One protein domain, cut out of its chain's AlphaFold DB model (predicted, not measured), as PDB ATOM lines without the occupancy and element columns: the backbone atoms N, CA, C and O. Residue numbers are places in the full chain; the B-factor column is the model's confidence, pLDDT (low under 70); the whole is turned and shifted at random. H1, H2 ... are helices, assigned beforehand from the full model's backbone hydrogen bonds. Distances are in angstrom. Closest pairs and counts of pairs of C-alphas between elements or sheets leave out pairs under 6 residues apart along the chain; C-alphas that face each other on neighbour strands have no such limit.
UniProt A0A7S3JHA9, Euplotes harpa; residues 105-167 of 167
ATOM      1  N   SER A 105     291.772 321.949 236.395       70.06
ATOM      2  CA  SER A 105     290.802 320.864 236.193       70.06
ATOM      3  C   SER A 105     290.138 320.330 237.476       70.06
ATOM      4  O   SER A 105     289.035 319.785 237.396       70.06
ATOM      5  N   TYR A 106     290.759 320.451 238.656       75.62
ATOM      6  CA  TYR A 106     290.136 319.992 239.906       75.62
ATOM      7  C   TYR A 106     288.930 320.849 240.318       75.62
ATOM      8  O   TYR A 106     287.978 320.323 240.899       75.62
ATOM      9  N   LEU A 107     288.929 322.143 239.982       74.81
ATOM     10  CA  LEU A 107     287.822 323.047 240.308       74.81
ATOM     11  C   LEU A 107     286.593 322.759 239.454       74.81
ATOM     12  O   LEU A 107     285.479 322.715 239.981       74.81
ATOM     13  N   ASP A 108     286.805 322.468 238.174       79.75
ATOM     14  CA  ASP A 108     285.732 322.078 237.259       79.75
ATOM     15  C   ASP A 108     285.056 320.783 237.739       79.75
ATOM     16  O   ASP A 108     283.831 320.700 237.818       79.75
ATOM     17  N   LYS A 109     285.851 319.800 238.188       83.19
ATOM     18  CA  LYS A 109     285.337 318.537 238.741       83.19
ATOM     19  C   LYS A 109     284.524 318.729 240.028       83.19
ATOM     20  O   LYS A 109     283.546 318.008 240.241       83.19
ATOM     21  N   LEU A 110     284.906 319.676 240.890       81.12
ATOM     22  CA  LEU A 110     284.138 320.006 242.097       81.12
ATOM     23  C   LEU A 110     282.789 320.650 241.751       81.12
ATOM     24  O   LEU A 110     281.775 320.323 242.380       81.12
ATOM     25  N   GLU A 111     282.751 321.522 240.743       83.50
ATOM     26  CA  GLU A 111     281.504 322.130 240.273       83.50
ATOM     27  C   GLU A 111     280.591 321.080 239.606       83.50
ATOM     28  O   GLU A 111     279.402 321.005 239.933       83.50
ATOM     29  N   ASP A 112     281.146 320.169 238.801       86.38
ATOM     30  CA  ASP A 112     280.419 319.029 238.224       86.38
ATOM     31  C   ASP A 112     279.851 318.090 239.300       86.38
ATOM     32  O   ASP A 112     278.713 317.600 239.208       86.38
ATOM     33  N   PHE A 113     280.627 317.823 240.355       88.00
ATOM     34  CA  PHE A 113     280.169 317.013 241.480       88.00
ATOM     35  C   PHE A 113     279.017 317.698 242.212       88.00
ATOM     36  O   PHE A 113     278.001 317.062 242.499       88.00
ATOM     37  N   LYS A 114     279.116 319.006 242.461       87.31
ATOM     38  CA  LYS A 114     278.055 319.800 243.093       87.31
ATOM     39  C   LYS A 114     276.752 319.759 242.294       87.31
ATOM     40  O   LYS A 114     275.690 319.607 242.906       87.31
ATOM     41  N   GLN A 115     276.825 319.813 240.967       89.62
ATOM     42  CA  GLN A 115     275.661 319.755 240.072       89.62
ATOM     43  C   GLN A 115     275.117 318.331 239.850       89.62
ATOM     44  O   GLN A 115     274.008 318.159 239.345       89.62
ATOM     45  N   SER A 116     275.848 317.294 240.267       88.56
ATOM     46  CA  SER A 116     275.429 315.900 240.097       88.56
ATOM     47  C   SER A 116     274.236 315.513 240.991       88.56
ATOM     48  O   SER A 116     274.062 316.016 242.108       88.56
ATOM     49  N   ASN A 117     273.413 314.574 240.508       94.25
ATOM     50  CA  ASN A 117     272.270 314.043 241.256       94.25
ATOM     51  C   ASN A 117     272.704 313.202 242.475       94.25
ATOM     52  O   ASN A 117     273.862 312.792 242.596       94.25
ATOM     53  N   HIS A 118     271.760 312.930 243.379       93.94
ATOM     54  CA  HIS A 118     272.032 312.216 244.630       93.94
ATOM     55  C   HIS A 118     272.625 310.816 244.409       93.94
ATOM     56  O   HIS A 118     273.540 310.421 245.124       93.94
ATOM     57  N   LEU A 119     272.150 310.080 243.397       93.56
ATOM     58  CA  LEU A 119     272.643 308.734 243.101       93.56
ATOM     59  C   LEU A 119     274.113 308.759 242.667       93.56
ATOM     60  O   LEU A 119     274.927 308.019 243.212       93.56
ATOM     61  N   LYS A 120     274.474 309.651 241.739       91.00
ATOM     62  CA  LYS A 120     275.857 309.817 241.278       91.00
ATOM     63  C   LYS A 120     276.766 310.259 242.424       91.00
ATOM     64  O   LYS A 120     277.857 309.716 242.560       91.00
ATOM     65  N   LYS A 121     276.307 311.178 243.283       92.56
ATOM     66  CA  LYS A 121     277.045 311.592 244.490       92.56
ATOM     67  C   LYS A 121     277.278 310.429 245.452       92.56
ATOM     68  O   LYS A 121     278.402 310.260 245.914       92.56
ATOM     69  N   ALA A 122     276.259 309.611 245.716       93.38
ATOM     70  CA  ALA A 122     276.374 308.449 246.594       93.38
ATOM     71  C   ALA A 122     277.345 307.396 246.033       93.38
ATOM     72  O   ALA A 122     278.210 306.919 246.760       93.38
ATOM     73  N   ILE A 123     277.253 307.092 244.733       92.38
ATOM     74  CA  ILE A 123     278.154 306.144 244.060       92.38
ATOM     75  C   ILE A 123     279.596 306.650 244.102       92.38
ATOM     76  O   ILE A 123     280.484 305.908 244.502       92.38
ATOM     77  N   LEU A 124     279.836 307.912 243.730       88.31
ATOM     78  CA  LEU A 124     281.179 308.496 243.764       88.31
ATOM     79  C   LEU A 124     281.745 308.545 245.187       88.31
ATOM     80  O   LEU A 124     282.920 308.251 245.370       88.31
ATOM     81  N   SER A 125     280.914 308.849 246.189       89.19
ATOM     82  CA  SER A 125     281.336 308.827 247.598       89.19
ATOM     83  C   SER A 125     281.720 307.417 248.038       89.19
ATOM     84  O   SER A 125     282.749 307.237 248.675       89.19
ATOM     85  N   PHE A 126     280.939 306.401 247.657       92.00
ATOM     86  CA  PHE A 126     281.283 305.010 247.935       92.00
ATOM     87  C   PHE A 126     282.588 304.603 247.244       92.00
ATOM     88  O   PHE A 126     283.459 304.031 247.894       92.00
ATOM     89  N   LEU A 127     282.747 304.931 245.959       88.31
ATOM     90  CA  LEU A 127     283.968 304.634 245.213       88.31
ATOM     91  C   LEU A 127     285.185 305.296 245.854       88.31
ATOM     92  O   LEU A 127     286.189 304.618 246.021       88.31
ATOM     93  N   ALA A 128     285.075 306.552 246.297       87.62
ATOM     94  CA  ALA A 128     286.152 307.257 246.990       87.62
ATOM     95  C   ALA A 128     286.637 306.517 248.251       87.62
ATOM     96  O   ALA A 128     287.828 306.521 248.526       87.62
ATOM     97  N   THR A 129     285.759 305.802 248.971       87.12
ATOM     98  CA  THR A 129     286.170 304.970 250.129       87.12
ATOM     99  C   THR A 129     286.916 303.683 249.756       87.12
ATOM    100  O   THR A 129     287.328 302.937 250.644       87.12
ATOM    101  N   LYS A 130     287.017 303.361 248.461       89.06
ATOM    102  CA  LYS A 130     287.649 302.142 247.930       89.06
ATOM    103  C   LYS A 130     288.906 302.417 247.111       89.06
ATOM    104  O   LYS A 130     289.528 301.459 246.663       89.06
ATOM    105  N   VAL A 131     289.243 303.684 246.894       87.81
ATOM    106  CA  VAL A 131     290.449 304.074 246.161       87.81
ATOM    107  C   VAL A 131     291.675 303.828 247.036       87.81
ATOM    108  O   VAL A 131     291.609 304.003 248.252       87.81
ATOM    109  N   ASN A 132     292.772 303.389 246.420       87.62
ATOM    110  CA  ASN A 132     294.042 303.182 247.108       87.62
ATOM    111  C   ASN A 132     294.818 304.501 247.221       87.62
ATOM    112  O   ASN A 132     294.846 305.273 246.262       87.62
ATOM    113  N   ASP A 133     295.518 304.719 248.335       84.62
ATOM    114  CA  ASP A 133     296.248 305.968 248.606       84.62
ATOM    115  C   ASP A 133     297.322 306.274 247.546       84.62
ATOM    116  O   ASP A 133     297.600 307.435 247.250       84.62
ATOM    117  N   GLU A 134     297.892 305.243 246.912       84.81
ATOM    118  CA  GLU A 134     298.860 305.407 245.821       84.81
ATOM    119  C   GLU A 134     298.252 306.043 244.563       84.81
ATOM    120  O   GLU A 134     298.939 306.776 243.852       84.81
ATOM    121  N   GLU A 135     296.967 305.794 244.289       83.12
ATOM    122  CA  GLU A 135     296.276 306.315 243.103       83.12
ATOM    123  C   GLU A 135     295.876 307.787 243.261       83.12
ATOM    124  O   GLU A 135     295.659 308.466 242.258       83.12
ATOM    125  N   ILE A 136     295.789 308.274 244.503       84.75
ATOM    126  CA  ILE A 136     295.315 309.625 244.857       84.75
ATOM    127  C   ILE A 136     296.373 310.463 245.574       84.75
ATOM    128  O   ILE A 136     296.055 311.421 246.279       84.75
ATOM    129  N   LYS A 137     297.648 310.105 245.425       84.06
ATOM    130  CA  LYS A 137     298.742 310.780 246.126       84.06
ATOM    131  C   LYS A 137     298.778 312.286 245.842       84.06
ATOM    132  O   LYS A 137     298.952 313.074 246.770       84.06
ATOM    133  N   ASP A 138     298.567 312.686 244.590       82.69
ATOM    134  CA  ASP A 138     298.553 314.098 244.190       82.69
ATOM    135  C   ASP A 138     297.370 314.852 244.829       82.69
ATOM    136  O   ASP A 138     297.513 315.997 245.268       82.69
ATOM    137  N   GLU A 139     296.202 314.212 244.928       84.38
ATOM    138  CA  GLU A 139     295.011 314.751 245.584       84.38
ATOM    139  C   GLU A 139     295.179 314.856 247.104       84.38
ATOM    140  O   GLU A 139     294.744 315.852 247.685       84.38
ATOM    141  N   ILE A 140     295.829 313.879 247.743       84.69
ATOM    142  CA  ILE A 140     296.160 313.916 249.177       84.69
ATOM    143  C   ILE A 140     297.124 315.071 249.457       84.69
ATOM    144  O   ILE A 140     296.916 315.849 250.386       84.69
ATOM    145  N   GLU A 141     298.158 315.242 248.637       83.69
ATOM    146  CA  GLU A 141     299.092 316.358 248.785       83.69
ATOM    147  C   GLU A 141     298.419 317.719 248.544       83.69
ATOM    148  O   GLU A 141     298.701 318.686 249.256       83.69
ATOM    149  N   LEU A 142     297.503 317.809 247.573       84.31
ATOM    150  CA  LEU A 142     296.669 318.994 247.365       84.31
ATOM    151  C   LEU A 142     295.799 319.272 248.594       84.31
ATOM    152  O   LEU A 142     295.794 320.401 249.091       84.31
ATOM    153  N   PHE A 143     295.117 318.257 249.119       87.31
ATOM    154  CA  PHE A 143     294.294 318.371 250.317       87.31
ATOM    155  C   PHE A 143     295.110 318.896 251.505       87.31
ATOM    156  O   PHE A 143     294.744 319.911 252.096       87.31
ATOM    157  N   ASN A 144     296.266 318.289 251.777       85.81
ATOM    158  CA  ASN A 144     297.157 318.687 252.869       85.81
ATOM    159  C   ASN A 144     297.703 320.113 252.690       85.81
ATOM    160  O   ASN A 144     297.932 320.826 253.662       85.81
ATOM    161  N   SER A 145     297.877 320.584 251.450       83.88
ATOM    162  CA  SER A 145     298.290 321.974 251.202       83.88
ATOM    163  C   SER A 145     297.190 323.005 251.516       83.88
ATOM    164  O   SER A 145     297.485 324.188 251.749       83.88
ATOM    165  N   PHE A 146     295.925 322.571 251.514       85.31
ATOM    166  CA  PHE A 146     294.754 323.386 251.839       85.31
ATOM    167  C   PHE A 146     294.442 323.316 253.332       85.31
ATOM    168  O   PHE A 146     294.118 324.348 253.926       85.31
ATOM    169  N   ASP A 147     294.567 322.132 253.929       86.81
ATOM    170  CA  ASP A 147     294.383 321.873 255.354       86.81
ATOM    171  C   ASP A 147     295.553 322.437 256.178       86.81
ATOM    172  O   ASP A 147     296.501 321.761 256.568       86.81
ATOM    173  N   THR A 148     295.501 323.743 256.441       83.62
ATOM    174  CA  THR A 148     296.594 324.438 257.134       83.62
ATOM    175  C   THR A 148     296.729 324.085 258.613       83.62
ATOM    176  O   THR A 148     297.740 324.446 259.221       83.62
ATOM    177  N   ASN A 149     295.712 323.466 259.212       82.12
ATOM    178  CA  ASN A 149     295.706 323.114 260.628       82.12
ATOM    179  C   ASN A 149     295.905 321.596 260.864       82.12
ATOM    180  O   ASN A 149     296.140 321.216 262.012       82.12
ATOM    181  N   ASN A 150     295.899 320.796 259.788       82.19
ATOM    182  CA  ASN A 150     295.968 319.333 259.733       82.19
ATOM    183  C   ASN A 150     294.918 318.636 260.613       82.19
ATOM    184  O   ASN A 150     295.235 317.680 261.326       82.19
ATOM    185  N   ASP A 151     293.681 319.133 260.612       86.38
ATOM    186  CA  ASP A 151     292.555 318.502 261.306       86.38
ATOM    187  C   ASP A 151     291.804 317.477 260.438       86.38
ATOM    188  O   ASP A 151     290.901 316.799 260.937       86.38
ATOM    189  N   GLY A 152     292.198 317.320 259.169       87.31
ATOM    190  CA  GLY A 152     291.575 316.407 258.217       87.31
ATOM    191  C   GLY A 152     290.336 316.988 257.536       87.31
ATOM    192  O   GLY A 152     289.618 316.255 256.847       87.31
ATOM    193  N   TYR A 153     290.064 318.287 257.695       89.81
ATOM    194  CA  TYR A 153     288.956 318.993 257.064       89.81
ATOM    195  C   TYR A 153     289.431 320.275 256.372       89.81
ATOM    196  O   TYR A 153     290.290 321.006 256.842       89.81
ATOM    197  N   ILE A 154     288.794 320.617 255.249       88.25
ATOM    198  CA  ILE A 154     289.008 321.913 254.594       88.25
ATOM    199  C   ILE A 154     287.843 322.836 254.943       88.25
ATOM    200  O   ILE A 154     286.734 322.715 254.407       88.25
ATOM    201  N   THR A 155     288.083 323.811 255.816       90.12
ATOM    202  CA  THR A 155     287.086 324.845 256.115       90.12
ATOM    203  C   THR A 155     286.919 325.822 254.948       90.12
ATOM    204  O   THR A 155     287.791 325.997 254.099       90.12
ATOM    205  N   LYS A 156     285.816 326.586 254.928       87.56
ATOM    206  CA  LYS A 156     285.605 327.649 253.920       87.56
ATOM    207  C   LYS A 156     286.755 328.673 253.882       87.56
ATOM    208  O   LYS A 156     287.025 329.251 252.828       87.56
ATOM    209  N   LYS A 157     287.406 328.929 255.026       88.62
ATOM    210  CA  LYS A 157     288.549 329.850 255.125       88.62
ATOM    211  C   LYS A 157     289.797 329.248 254.476       88.62
ATOM    212  O   LYS A 157     290.429 329.933 253.672       88.62
ATOM    213  N   GLU A 158     290.103 327.993 254.786       88.56
ATOM    214  CA  GLU A 158     291.203 327.227 254.183       88.56
ATOM    215  C   GLU A 158     291.017 327.065 252.681       88.56
ATOM    216  O   GLU A 158     291.918 327.421 251.928       88.56
ATOM    217  N   LEU A 159     289.813 326.697 252.234       87.00
ATOM    218  CA  LEU A 159     289.484 326.590 250.814       87.00
ATOM    219  C   LEU A 159     289.759 327.905 250.078       87.00
ATOM    220  O   LEU A 159     290.440 327.923 249.059       87.00
ATOM    221  N   LYS A 160     289.278 329.037 250.612       85.69
ATOM    222  CA  LYS A 160     289.511 330.349 249.991       85.69
ATOM    223  C   LYS A 160     291.004 330.689 249.918       85.69
ATOM    224  O   LYS A 160     291.438 331.264 248.926       85.69
ATOM    225  N   LYS A 161     291.778 330.356 250.956       85.38
ATOM    226  CA  LYS A 161     293.227 330.596 251.004       85.38
ATOM    227  C   LYS A 161     293.980 329.693 250.021       85.38
ATOM    228  O   LYS A 161     294.851 330.193 249.318       85.38
ATOM    229  N   GLY A 162     293.627 328.411 249.944       82.06
ATOM    230  CA  GLY A 162     294.201 327.444 249.006       82.06
ATOM    231  C   GLY A 162     293.931 327.820 247.548       82.06
ATOM    232  O   GLY A 162     294.861 327.893 246.753       82.06
ATOM    233  N   LEU A 163     292.694 328.208 247.216       79.44
ATOM    234  CA  LEU A 163     292.329 328.664 245.866       79.44
ATOM    235  C   LEU A 163     293.096 329.912 245.411       79.44
ATOM    236  O   LEU A 163     293.347 330.076 244.222       79.44
ATOM    237  N   LEU A 164     293.464 330.801 246.337       78.62
ATOM    238  CA  LEU A 164     294.299 331.964 246.020       78.62
ATOM    239  C   LEU A 164     295.756 331.582 245.731       78.62
ATOM    240  O   LEU A 164     296.405 332.304 244.989       78.62
ATOM    241  N   LYS A 165     296.256 330.476 246.299       71.12
ATOM    242  CA  LYS A 165     297.602 329.945 246.019       71.12
ATOM    243  C   LYS A 165     297.684 329.171 244.699       71.12
ATOM    244  O   LYS A 165     298.786 328.912 244.234       71.12
ATOM    245  N   MET A 166     296.543 328.761 244.139       66.50
ATOM    246  CA  MET A 166     296.466 328.043 242.860       66.50
ATOM    247  C   MET A 166     296.456 328.966 241.630       66.50
ATOM    248  O   MET A 166     296.559 328.463 240.519       66.50
ATOM    249  N   LYS A 167     296.310 330.284 241.820       55.06
ATOM    250  CA  LYS A 167     296.397 331.293 240.753       55.06
ATOM    251  C   LYS A 167     297.802 331.859 240.648       55.06
ATOM    252  O   LYS A 167     298.198 332.177 239.509       55.06
TER     253      LYS A 167
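AT A GLANCE: This is residues 105 to 167 of the 167 residues of a protein of Euplotes harpa (UniProt A0A7S3JHA9). Four short helices are strung round a loose, open ring: H1 and H2 lie near each other in one half, H3 and H4 touch in the other. Residues 129 to 135, in the link between the halves, stick out. The printed part has 63 residues, with helices H1, H2, H3, H4 in chain order and no named strand; the class is all helix. It is only just loose, close to compact, with a radius of gyration of the C-alphas of 12.9 A and spans of 31 by 26 by 21 A.

IN THESE COORDINATES: H1, residues 105 to 115, begins at C-alpha 105 (290.802, 320.864, 236.193) and is 15.7 A long. H2, residues 118 to 128, measures 15.2 A. H3 is residues 137 to 146; H4, residues 156 to 165, ends at C-alpha 165 (297.602, 329.945, 246.019).

HOW THE PARTS SIT: H1 and H2 are close but not clearly touching, their closest C-alphas, of Phe 113 and Lys 121, 6.9 A apart. They run opposite ways at a steep tilt of 42 degrees. H2 and H3 are apart. H3 and H4 touch, closest at the C-alphas of Phe 146 and Gly 162, 5.0 A. Their tilt of 69.8 degrees is only just steep, opposite ways. In H1, H2, H3 and H4 every O i to N i+4 pair is within hydrogen-bond range.

THE WHOLE: The C-alphas farthest apart, of Leu 119 and Lys 165, are 32.9 A apart. The printed part has no cut and no long link. Residues 166 to 167 have pLDDT under 70.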